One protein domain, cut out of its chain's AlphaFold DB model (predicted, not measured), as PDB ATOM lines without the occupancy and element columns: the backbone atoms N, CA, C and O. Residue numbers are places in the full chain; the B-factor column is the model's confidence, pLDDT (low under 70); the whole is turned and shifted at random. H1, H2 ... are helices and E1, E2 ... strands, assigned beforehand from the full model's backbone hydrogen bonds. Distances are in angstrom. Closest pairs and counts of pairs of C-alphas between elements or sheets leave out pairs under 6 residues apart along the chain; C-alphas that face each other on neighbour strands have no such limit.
ATOM      1  N   GLU A  10      39.894  45.096 -48.892       63.19
ATOM      2  CA  GLU A  10      38.906  45.135 -49.969       63.19
ATOM      3  C   GLU A  10      37.564  44.565 -49.503       63.19
ATOM      4  O   GLU A  10      36.569  45.281 -49.540       63.19
ATOM      5  N   LEU A  11      37.558  43.357 -48.933       62.19
ATOM      6  CA  LEU A  11      36.339  42.700 -48.452       62.19
ATOM      7  C   LEU A  11      35.635  43.524 -47.371       62.19
ATOM      8  O   LEU A  11      34.415  43.648 -47.361       62.19
ATOM      9  N   LEU A  12      36.393  44.065 -46.416       67.81
ATOM     10  CA  LEU A  12      35.819  44.764 -45.268       67.81
ATOM     11  C   LEU A  12      35.314  46.163 -45.640       67.81
ATOM     12  O   LEU A  12      34.302  46.609 -45.092       67.81
ATOM     13  N   VAL A  13      35.978  46.844 -46.575       64.69
ATOM     14  CA  VAL A  13      35.519  48.137 -47.097       64.69
ATOM     15  C   VAL A  13      34.320  47.945 -48.024       64.69
ATOM     16  O   VAL A  13      33.312  48.630 -47.847       64.69
ATOM     17  N   SER A  14      34.371  46.980 -48.948       61.16
ATOM     18  CA  SER A  14      33.265  46.698 -49.868       61.16
ATOM     19  C   SER A  14      32.014  46.240 -49.114       61.16
ATOM     20  O   SER A  14      30.932  46.762 -49.360       61.16
ATOM     21  N   TRP A  15      32.148  45.374 -48.105       61.88
ATOM     22  CA  TRP A  15      31.022  44.914 -47.283       61.88
ATOM     23  C   TRP A  15      30.369  46.030 -46.459       61.88
ATOM     24  O   TRP A  15      29.145  46.063 -46.300       61.88
ATOM     25  N   ALA A  16      31.172  46.958 -45.929       58.62
ATOM     26  CA  ALA A  16      30.647  48.133 -45.236       58.62
ATOM     27  C   ALA A  16      29.915  49.090 -46.195       58.62
ATOM     28  O   ALA A  16      28.970  49.756 -45.781       58.62
ATOM     29  N   GLY A  17      30.331  49.143 -47.465       60.16
ATOM     30  CA  GLY A  17      29.694  49.947 -48.512       60.16
ATOM     31  C   GLY A  17      28.517  49.272 -49.232       60.16
ATOM     32  O   GLY A  17      27.717  49.966 -49.851       60.16
ATOM     33  N   ALA A  18      28.384  47.944 -49.151       56.78
ATOM     34  CA  ALA A  18      27.430  47.161 -49.945       56.78
ATOM     35  C   ALA A  18      25.954  47.327 -49.537       56.78
ATOM     36  O   ALA A  18      25.064  46.914 -50.279       56.78
ATOM     37  N   GLY A  19      25.656  47.913 -48.373       58.75
ATOM     38  CA  GLY A  19      24.278  48.069 -47.915       58.75
ATOM     39  C   GLY A  19      24.101  49.078 -46.785       58.75
ATOM     40  O   GLY A  19      25.051  49.593 -46.200       58.75
ATOM     41  N   ARG A  20      22.840  49.368 -46.446       56.53
ATOM     42  CA  ARG A  20      22.510  50.186 -45.270       56.53
ATOM     43  C   ARG A  20      22.632  49.323 -44.009       56.53
ATOM     44  O   ARG A  20      22.018  48.267 -43.928       56.53
ATOM     45  N   ASN A  21      23.392  49.799 -43.018       62.50
ATOM     46  CA  ASN A  21      23.656  49.118 -41.739       62.50
ATOM     47  C   ASN A  21      24.350  47.740 -41.855       62.50
ATOM     48  O   ASN A  21      24.183  46.881 -40.985       62.50
ATOM     49  N   THR A  22      25.162  47.513 -42.892       70.88
ATOM     50  CA  THR A  22      25.996  46.308 -43.008       70.88
ATOM     51  C   THR A  22      27.291  46.477 -42.212       70.88
ATOM     52  O   THR A  22      28.290  47.020 -42.677       70.88
ATOM     53  N   HIS A  23      27.281  46.000 -40.967       77.75
ATOM     54  CA  HIS A  23      28.439  46.105 -40.079       77.75
ATOM     55  C   HIS A  23      29.177  44.784 -39.912       77.75
ATOM     56  O   HIS A  23      28.584  43.703 -39.854       77.75
ATOM     57  N   TRP A  24      30.493  44.887 -39.767       81.75
ATOM     58  CA  TRP A  24      31.346  43.756 -39.453       81.75
ATOM     59  C   TRP A  24      32.097  43.980 -38.145       81.75
ATOM     60  O   TRP A  24      32.319  45.103 -37.695       81.75
ATOM     61  N   LEU A  25      32.452  42.860 -37.527       85.50
ATOM     62  CA  LEU A  25      33.343  42.759 -36.383       85.50
ATOM     63  C   LEU A  25      34.325  41.637 -36.717       85.50
ATOM     64  O   LEU A  25      33.893  40.618 -37.269       85.50
ATOM     65  N   THR A  26      35.604  41.817 -36.410       83.38
ATOM     66  CA  THR A  26      36.603  40.747 -36.512       83.38
ATOM     67  C   THR A  26      37.600  40.828 -35.354       83.38
ATOM     68  O   THR A  26      37.973  41.940 -34.962       83.38
ATOM     69  N   PRO A  27      38.011  39.695 -34.753       86.56
ATOM     70  CA  PRO A  27      38.923  39.699 -33.614       86.56
ATOM     71  C   PRO A  27      40.267  40.365 -33.928       86.56
ATOM     72  O   PRO A  27      40.780  40.292 -35.047       86.56
ATOM     73  N   LEU A  28      40.882  40.969 -32.912       87.31
ATOM     74  CA  LEU A  28      42.214  41.552 -33.040       87.31
ATOM     75  C   LEU A  28      43.265  40.481 -33.341       87.31
ATOM     76  O   LEU A  28      43.316  39.429 -32.699       87.31
ATOM     77  N   LYS A  29      44.159  40.797 -34.283       80.31
ATOM     78  CA  LYS A  29      45.343  39.990 -34.593       80.31
ATOM     79  C   LYS A  29      46.567  40.531 -33.869       80.31
ATOM     80  O   LYS A  29      46.802  41.736 -33.856       80.31
ATOM     81  N   ALA A  30      47.399  39.626 -33.351       74.25
ATOM     82  CA  ALA A  30      48.591  39.966 -32.572       74.25
ATOM     83  C   ALA A  30      49.608  40.867 -33.304       74.25
ATOM     84  O   ALA A  30      50.349  41.590 -32.651       74.25
ATOM     85  N   ARG A  31      49.654  40.837 -34.645       79.50
ATOM     86  CA  ARG A  31      50.620  41.596 -35.467       79.50
ATOM     87  C   ARG A  31      49.955  42.578 -36.436       79.50
ATOM     88  O   ARG A  31      50.451  42.808 -37.536       79.50
ATOM     89  N   MET A  32      48.799  43.120 -36.060       83.38
ATOM     90  CA  MET A  32      48.091  44.096 -36.885       83.38
ATOM     91  C   MET A  32      48.818  45.445 -36.873       83.38
ATOM     92  O   MET A  32      49.100  45.980 -35.803       83.38
ATOM     93  N   ARG A  33      49.095  46.000 -38.058       88.19
ATOM     94  CA  ARG A  33      49.615  47.366 -38.211       88.19
ATOM     95  C   ARG A  33      48.448  48.343 -38.271       88.19
ATOM     96  O   ARG A  33      47.506  48.104 -39.023       88.19
ATOM     97  N   TYR A  34      48.517  49.405 -37.483       92.94
ATOM     98  CA  TYR A  34      47.530  50.476 -37.464       92.94
ATOM     99  C   TYR A  34      48.130  51.725 -36.818       92.94
ATOM    100  O   TYR A  34      49.074  51.631 -36.034       92.94
ATOM    101  N   GLU A  35      47.525  52.866 -37.104       94.94
ATOM    102  CA  GLU A  35      47.776  54.143 -36.445       94.94
ATOM    103  C   GLU A  35      46.505  54.574 -35.716       94.94
ATOM    104  O   GLU A  35      45.399  54.379 -36.222       94.94
ATOM    105  N   ILE A  36      46.638  55.110 -34.502       95.88
ATOM    106  CA  ILE A  36      45.491  55.620 -33.744       95.88
ATOM    107  C   ILE A  36      45.205  57.041 -34.220       95.88
ATOM    108  O   ILE A  36      46.036  57.928 -34.064       95.88
ATOM    109  N   VAL A  37      44.017  57.241 -34.784       95.62
ATOM    110  CA  VAL A  37      43.524  58.542 -35.256       95.62
ATOM    111  C   VAL A  37      42.844  59.299 -34.120       95.62
ATOM    112  O   VAL A  37      42.989  60.510 -34.003       95.62
ATOM    113  N   ASN A  38      42.075  58.587 -33.294       95.81
ATOM    114  CA  ASN A  38      41.385  59.159 -32.144       95.81
ATOM    115  C   ASN A  38      41.210  58.105 -31.043       95.81
ATOM    116  O   ASN A  38      41.074  56.918 -31.337       95.81
ATOM    117  N   SER A  39      41.160  58.542 -29.790       96.06
ATOM    118  CA  SER A  39      40.913  57.696 -28.622       96.06
ATOM    119  C   SER A  39      39.699  58.221 -27.870       96.06
ATOM    120  O   SER A  39      39.711  59.346 -27.383       96.06
ATOM    121  N   TYR A  40      38.660  57.399 -27.768       93.12
ATOM    122  CA  TYR A  40      37.434  57.722 -27.035       93.12
ATOM    123  C   TYR A  40      37.504  57.257 -25.574       93.12
ATOM    124  O   TYR A  40      36.869  57.844 -24.704       93.12
ATOM    125  N   SER A  41      38.268  56.193 -25.301       93.62
ATOM    126  CA  SER A  41      38.612  55.703 -23.958       93.62
ATOM    127  C   SER A  41      39.852  54.804 -24.030       93.62
ATOM    128  O   SER A  41      40.349  54.535 -25.125       93.62
ATOM    129  N   ASP A  42      40.291  54.254 -22.896       92.69
ATOM    130  CA  ASP A  42      41.377  53.259 -22.829       92.69
ATOM    131  C   ASP A  42      41.086  51.965 -23.609       92.69
ATOM    132  O   ASP A  42      41.994  51.183 -23.895       92.69
ATOM    133  N   TYR A  43      39.817  51.724 -23.954       94.75
ATOM    134  CA  TYR A  43      39.367  50.514 -24.637       94.75
ATOM    135  C   TYR A  43      38.784  50.774 -26.023       94.75
ATOM    136  O   TYR A  43      38.291  49.842 -26.657       94.75
ATOM    137  N   ASP A  44      38.789  52.015 -26.496       95.44
ATOM    138  CA  ASP A  44      38.007  52.406 -27.660       95.44
ATOM    139  C   ASP A  44      38.722  53.469 -28.484       95.44
ATOM    140  O   ASP A  44      38.878  54.614 -28.056       95.44
ATOM    141  N   HIS A  45      39.151  53.077 -29.681       96.12
ATOM    142  CA  HIS A  45      39.999  53.891 -30.537       96.12
ATOM    143  C   HIS A  45      39.526  53.854 -31.986       96.12
ATOM    144  O   HIS A  45      39.194  52.801 -32.529       96.12
ATOM    145  N   LEU A  46      39.572  54.996 -32.655       96.50
ATOM    146  CA  LEU A  46      39.511  55.079 -34.104       96.50
ATOM    147  C   LEU A  46      40.917  54.861 -34.665       96.50
ATOM    148  O   LEU A  46      41.862  55.522 -34.236       96.50
ATOM    149  N   ILE A  47      41.055  53.941 -35.613       95.44
ATOM    150  CA  ILE A  47      42.342  53.560 -36.188       95.44
ATOM    151  C   ILE A  47      42.321  53.625 -37.714       95.44
ATOM    152  O   ILE A  47      41.313  53.300 -38.343       95.44
ATOM    153  N   ASP A  48      43.462  53.978 -38.296       93.81
ATOM    154  CA  ASP A  48      43.732  53.823 -39.721       93.81
ATOM    155  C   ASP A  48      44.695  52.652 -39.925       93.81
ATOM    156  O   ASP A  48      45.661  52.454 -39.187       93.81
ATOM    157  N   MET A  49      44.402  51.828 -40.920       89.75
ATOM    158  CA  MET A  49      45.144  50.619 -41.241       89.75
ATOM    159  C   MET A  49      45.700  50.725 -42.658       89.75
ATOM    160  O   MET A  49      44.966  51.126 -43.561       89.75
ATOM    161  N   PRO A  50      46.966  50.352 -42.901       87.62
ATOM    162  CA  PRO A  50      47.520  50.377 -44.244       87.62
ATOM    163  C   PRO A  50      46.855  49.315 -45.128       87.62
ATOM    164  O   PRO A  50      46.597  48.188 -44.695       87.62
ATOM    165  N   VAL A  51      46.615  49.670 -46.388       82.19
ATOM    166  CA  VAL A  51      46.278  48.719 -47.451       82.19
ATOM    167  C   VAL A  51      47.590  48.150 -47.992       82.19
ATOM    168  O   VAL A  51      48.538  48.891 -48.251       82.19
ATOM    169  N   SER A  52      47.694  46.824 -48.116       78.31
ATOM    170  CA  SER A  52      48.914  46.206 -48.645       78.31
ATOM    171  C   SER A  52      49.081  46.522 -50.141       78.31
ATOM    172  O   SER A  52      48.077  46.643 -50.846       78.31
ATOM    173  N   PRO A  53      50.318  46.585 -50.670       79.88
ATOM    174  CA  PRO A  53      50.540  46.831 -52.099       79.88
ATOM    175  C   PRO A  53      49.814  45.827 -53.006       79.88
ATOM    176  O   PRO A  53      49.262  46.205 -54.033       79.88
ATOM    177  N   GLN A  54      49.752  44.557 -52.592       75.38
ATOM    178  CA  GLN A  54      49.018  43.511 -53.306       75.38
ATOM    179  C   GLN A  54      47.506  43.784 -53.339       75.38
ATOM    180  O   GLN A  54      46.888  43.662 -54.392       75.38
ATOM    181  N   ALA A  55      46.908  44.187 -52.211       69.56
ATOM    182  CA  ALA A  55      45.488  44.533 -52.156       69.56
ATOM    183  C   ALA A  55      45.181  45.796 -52.975       69.56
ATOM    184  O   ALA A  55      44.145  45.870 -53.625       69.56
ATOM    185  N   GLN A  56      46.105  46.758 -53.002       78.25
ATOM    186  CA  GLN A  56      45.973  47.966 -53.811       78.25
ATOM    187  C   GLN A  56      46.057  47.676 -55.319       78.25
ATOM    188  O   GLN A  56      45.348  48.303 -56.097       78.25
ATOM    189  N   GLN A  57      46.867  46.699 -55.741       78.69
ATOM    190  CA  GLN A  57      46.875  46.234 -57.133       78.69
ATOM    191  C   GLN A  57      45.564  45.537 -57.517       78.69
ATOM    192  O   GLN A  57      45.062  45.742 -58.617       78.69
ATOM    193  N   GLN A  58      45.004  44.727 -56.614       72.12
ATOM    194  CA  GLN A  58      43.739  44.021 -56.848       72.12
ATOM    195  C   GLN A  58      42.527  44.957 -56.833       72.12
ATOM    196  O   GLN A  58      41.550  44.708 -57.533       72.12
ATOM    197  N   ALA A  59      42.593  46.039 -56.058       74.25
ATOM    198  CA  ALA A  59      41.516  47.006 -55.938       74.25
ATOM    199  C   ALA A  59      42.071  48.446 -55.911       74.25
ATOM    200  O   ALA A  59      42.179  49.061 -54.848       74.25
ATOM    201  N   PRO A  60      42.395  49.015 -57.091       78.50
ATOM    202  CA  PRO A  60      43.050  50.325 -57.220       78.50
ATOM    203  C   PRO A  60      42.229  51.511 -56.708       78.50
ATOM    204  O   PRO A  60      42.771  52.588 -56.476       78.50
ATOM    205  N   TYR A  61      40.919  51.321 -56.537       78.00
ATOM    206  CA  TYR A  61      40.015  52.321 -55.973       78.00
ATOM    207  C   TYR A  61      40.173  52.478 -54.450       78.00
ATOM    208  O   TYR A  61      39.678  53.452 -53.884       78.00
ATOM    209  N   LEU A  62      40.846  51.540 -53.769       74.56
ATOM    210  CA  LEU A  62      41.190  51.690 -52.358       74.56
ATOM    211  C   LEU A  62      42.354  52.668 -52.186       74.56
ATOM    212  O   LEU A  62      43.390  52.588 -52.851       74.56
ATOM    213  N   GLY A  63      42.189  53.579 -51.226       81.81
ATOM    214  CA  GLY A  63      43.261  54.460 -50.778       81.81
ATOM    215  C   GLY A  63      44.429  53.697 -50.142       81.81
ATOM    216  O   GLY A  63      44.420  52.477 -50.000       81.81
ATOM    217  N   LYS A  64      45.457  54.437 -49.714       86.25
ATOM    218  CA  LYS A  64      46.631  53.853 -49.033       86.25
ATOM    219  C   LYS A  64      46.299  53.294 -47.649       86.25
ATOM    220  O   LYS A  64      47.000  52.412 -47.154       86.25
ATOM    221  N   THR A  65      45.252  53.816 -47.022       88.69
ATOM    222  CA  THR A  65      44.775  53.401 -45.706       88.69
ATOM    223  C   THR A  65      43.263  53.231 -45.717       88.69
ATOM    224  O   THR A  65      42.558  53.783 -46.562       88.69
ATOM    225  N   TRP A  66      42.766  52.446 -44.768       86.25
ATOM    226  CA  TRP A  66      41.347  52.257 -44.511       86.25
ATOM    227  C   TRP A  66      41.070  52.382 -43.016       86.25
ATOM    228  O   TRP A  66      41.921  52.064 -42.184       86.25
ATOM    229  N   ARG A  67      39.877  52.869 -42.678       90.62
ATOM    230  CA  ARG A  67      39.517  53.234 -41.309       90.62
ATOM    231  C   ARG A  67      38.686  52.155 -40.637       90.62
ATOM    232  O   ARG A  67      37.741  51.627 -41.223       90.62
ATOM    233  N   ALA A  68      38.993  51.887 -39.376       91.81
ATOM    234  CA  ALA A  68      38.236  50.988 -38.519       91.81
ATOM    235  C   ALA A  68      38.160  51.550 -37.098       91.81
ATOM    236  O   ALA A  68      38.952  52.398 -36.695       91.81
ATOM    237  N   ARG A  69      37.217  51.051 -36.307       94.38
ATOM    238  CA  ARG A  69      37.212  51.270 -34.862       94.38
ATOM    239  C   ARG A  69      37.749  50.030 -34.175       94.38
ATOM    240  O   ARG A  69      37.305  48.922 -34.464       94.38
ATOM    241  N   ARG A  70      38.706  50.216 -33.281       95.12
ATOM    242  CA  ARG A  70      39.324  49.186 -32.456       95.12
ATOM    243  C   ARG A  70      38.734  49.248 -31.057       95.12
ATOM    244  O   ARG A  70      38.831  50.271 -30.390       95.12
ATOM    245  N   VAL A  71      38.206  48.114 -30.617       94.69
ATOM    246  CA  VAL A  71      37.645  47.919 -29.284       94.69
ATOM    247  C   VAL A  71      38.466  46.869 -28.545       94.69
ATOM    248  O   VAL A  71      38.666  45.758 -29.040       94.69
ATOM    249  N   LEU A  72      38.953  47.216 -27.361       93.56
ATOM    250  CA  LEU A  72      39.610  46.303 -26.434       93.56
ATOM    251  C   LEU A  72      38.602  45.787 -25.410       93.56
ATOM    252  O   LEU A  72      37.645  46.468 -25.051       93.56
ATOM    253  N   ILE A  73      38.824  44.568 -24.934       90.94
ATOM    254  CA  ILE A  73      38.005  43.983 -23.873       90.94
ATOM    255  C   ILE A  73      38.687  44.291 -22.533       90.94
ATOM    256  O   ILE A  73      39.833  43.877 -22.362       90.94
ATOM    257  N   PRO A  74      38.011  44.961 -21.577       84.81
ATOM    258  CA  PRO A  74      38.619  45.336 -20.296       84.81
ATOM    259  C   PRO A  74      39.151  44.157 -19.478       84.81
ATOM    260  O   PRO A  74      40.232  44.236 -18.905       84.81
ATOM    261  N   SER A  75      38.409  43.048 -19.464       84.56
ATOM    262  CA  SER A  75      38.807  41.790 -18.829       84.56
ATOM    263  C   SER A  75      38.782  40.670 -19.875       84.56
ATOM    264  O   SER A  75      37.753  40.003 -20.028       84.56
ATOM    265  N   PRO A  76      39.860  40.493 -20.658       78.62
ATOM    266  CA  PRO A  76      39.900  39.490 -21.714       78.62
ATOM    267  C   PRO A  76      39.777  38.077 -21.127       78.62
ATOM    268  O   PRO A  76      40.367  37.773 -20.092       78.62
ATOM    269  N   LYS A  77      39.020  37.199 -21.796       68.25
ATOM    270  CA  LYS A  77      38.994  35.759 -21.484       68.25
ATOM    271  C   LYS A  77      39.837  35.016 -22.518       68.25
ATOM    272  O   LYS A  77      39.595  35.141 -23.720       68.25
ATOM    273  N   GLY A  78      40.824  34.251 -22.053       73.19
ATOM    274  CA  GLY A  78      41.731  33.500 -22.923       73.19
ATOM    275  C   GLY A  78      42.556  34.408 -23.843       73.19
ATOM    276  O   GLY A  78      43.096  35.426 -23.417       73.19
ATOM    277  N   GLU A  79      42.653  34.051 -25.124       74.62
ATOM    278  CA  GLU A  79      43.507  34.756 -26.095       74.62
ATOM    279  C   GLU A  79      42.884  36.019 -26.713       74.62
ATOM    280  O   GLU A  79      43.516  36.707 -27.522       74.62
ATOM    281  N   ILE A  80      41.622  36.323 -26.408       78.88
ATOM    282  CA  ILE A  80      40.894  37.387 -27.100       78.88
ATOM    283  C   ILE A  80      41.072  38.704 -26.367       78.88
ATOM    284  O   ILE A  80      40.478  38.947 -25.323       78.88
ATOM    285  N   LYS A  81      41.860  39.586 -26.981       88.00
ATOM    286  CA  LYS A  81      42.177  40.918 -26.450       88.00
ATOM    287  C   LYS A  81      41.176  42.002 -26.868       88.00
ATOM    288  O   LYS A  81      41.141  43.073 -26.271       88.00
ATOM    289  N   GLY A  82      40.383  41.746 -27.906       90.75
ATOM    290  CA  GLY A  82      39.445  42.707 -28.483       90.75
ATOM    291  C   GLY A  82      39.145  42.419 -29.948       90.75
ATOM    292  O   GLY A  82      39.473  41.346 -30.458       90.75
ATOM    293  N   PHE A  83      38.545  43.388 -30.630       91.62
ATOM    294  CA  PHE A  83      38.134  43.298 -32.029       91.62
ATOM    295  C   PHE A  83      38.222  44.653 -32.739       91.62
ATOM    296  O   PHE A  83      38.361  45.703 -32.114       91.62
ATOM    297  N   ILE A  84      38.132  44.628 -34.065       92.25
ATOM    298  CA  ILE A  84      37.916  45.810 -34.901       92.25
ATOM    299  C   ILE A  84      36.541  45.746 -35.571       92.25
ATOM    300  O   ILE A  84      35.999  44.660 -35.790       92.25
ATOM    301  N   THR A  85      35.970  46.905 -35.893       90.19
ATOM    302  CA  THR A  85      34.626  47.029 -36.468       90.19
ATOM    303  C   THR A  85      34.489  48.217 -37.422       90.19
ATOM    304  O   THR A  85      35.183  49.226 -37.278       90.19
ATOM    305  N   SER A  86      33.543  48.127 -38.366       87.69
ATOM    306  CA  SER A  86      33.096  49.256 -39.196       87.69
ATOM    307  C   SER A  86      32.143  50.223 -38.481       87.69
ATOM    308  O   SER A  86      31.738  51.230 -39.060       87.69
ATOM    309  N   CYS A  87      31.761  49.958 -37.228       89.75
ATOM    310  CA  CYS A  87      30.926  50.851 -36.420       89.75
ATOM    311  C   CYS A  87      31.721  52.065 -35.899       89.75
ATOM    312  O   CYS A  87      32.044  52.144 -34.713       89.75
ATOM    313  N   LEU A  88      32.044  53.012 -36.787       91.06
ATOM    314  CA  LEU A  88      32.981  54.109 -36.502       91.06
ATOM    315  C   LEU A  88      32.464  55.163 -35.508       91.06
ATOM    316  O   LEU A  88      33.282  55.796 -34.851       91.06
ATOM    317  N   CYS A  89      31.144  55.358 -35.405       88.50
ATOM    318  CA  CYS A  89      30.528  56.408 -34.583       88.50
ATOM    319  C   CYS A  89      30.219  55.907 -33.154       88.50
ATOM    320  O   CYS A  89      29.333  55.057 -33.009       88.50
ATOM    321  N   PRO A  90      30.891  56.422 -32.104       88.69
ATOM    322  CA  PRO A  90      30.643  56.016 -30.719       88.69
ATOM    323  C   PRO A  90      29.269  56.410 -30.188       88.69
ATOM    324  O   PRO A  90      28.683  55.646 -29.426       88.69
ATOM    325  N   GLU A  91      28.737  57.552 -30.627       88.88
ATOM    326  CA  GLU A  91      27.411  58.036 -30.219       88.88
ATOM    327  C   GLU A  91      26.301  57.099 -30.705       88.88
ATOM    328  O   GLU A  91      25.368  56.788 -29.970       88.88
ATOM    329  N   LYS A  92      26.431  56.591 -31.939       87.69
ATOM    330  CA  LYS A  92      25.475  55.640 -32.521       87.69
ATOM    331  C   LYS A  92      25.699  54.208 -32.028       87.69
ATOM    332  O   LYS A  92      24.741  53.465 -31.835       87.69
ATOM    333  N   TYR A  93      26.957  53.802 -31.852       88.69
ATOM    334  CA  TYR A  93      27.339  52.449 -31.447       88.69
ATOM    335  C   TYR A  93      28.193  52.508 -30.181       88.69
ATOM    336  O   TYR A  93      29.423  52.590 -30.244       88.69
ATOM    337  N   GLY A  94      27.540  52.462 -29.022       92.31
ATOM    338  CA  GLY A  94      28.226  52.504 -27.735       92.31
ATOM    339  C   GLY A  94      29.128  51.288 -27.492       92.31
ATOM    340  O   GLY A  94      28.829  50.172 -27.929       92.31
TER     341      GLY A  94
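Overview. This is residues 10 to 94 of the 176 residues of the protein "Transposase" of Xenorhabdus cabanillasii JM26 (UniProt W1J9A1). One strongly twisted sheet of five antiparallel strands makes the core, with the short helix H1 beside its strands near the beginning of E4 and a second short helix, H2, beyond the ends of E3 and E4 where these two strands are linked. The loop of residues 73 to 81 lies at the other end of the sheet, and residues 86 to 94 follow E5 with no named element. The printed part has 85 residues with two named helices and five named strands, in the order H1 E1 E2 E3 H2 E4 E5. The sheet's order is E1, E5, E4, E3, E2, and the class is mixed, helices and strands. The whole is compact, with a radius of gyration of the C-alphas of 13.4 A and spans of 39 by 30 by 23 A.

Along the chain. H1 is residues 10 to 17, 10.5 A long, and begins at C-alpha 10 at (38.906, 45.135, -49.969). E1 is residues 25 to 27. E2 is residues 35 to 41, 15.6 A long, and E3 is residues 44 to 50, 19.2 A long. H2 is residues 53 to 58. E4, residues 65 to 72, measures 21.2 A. E5 is residues 82 to 85 and ends at C-alpha 85 at (34.626, 47.029, -36.468).

Arrangement. E1 and E2 are the edge strands. E1 and E5 are antiparallel at 149 degrees, with N 26 and O 84 within hydrogen-bond range at 2.9 A. E4 and E5 form a hairpin at 141 degrees, with N 71 and O 83 at 2.8 A. E4 and E3 are antiparallel at 148 degrees, with N 47 and O 68 at 2.8 A. E2 and E3 form a hairpin at 170 degrees, with N 37 and O 46 at 2.8 A. H1 is on the sheet at a height of 8.5 A, but over none of its strands, only just: 2 of its C-alphas fall on E4. The closest C-alphas of H1 and E4 are those of Val 13 and Trp 66, 7.6 A apart. H2 is not on the sheet; it is close to H1 but not clearly touching, with the C-alphas of Glu 10 and Ala 55 7.0 A apart and a steep tilt of 62 degrees, the same way. In H1 and H2 every O i to N i+4 pair is within hydrogen-bond range.

Size, cuts and confidence. The two C-alphas farthest apart are those of Pro 60 and Ser 75, at 39.6 A. The printed part has no cut and no long link; the links E2 to E3 and E3 to H2 are tight. The mean pLDDT of the printed part is 82.7, and residues 10 to 21, 55 and 77 are under 70.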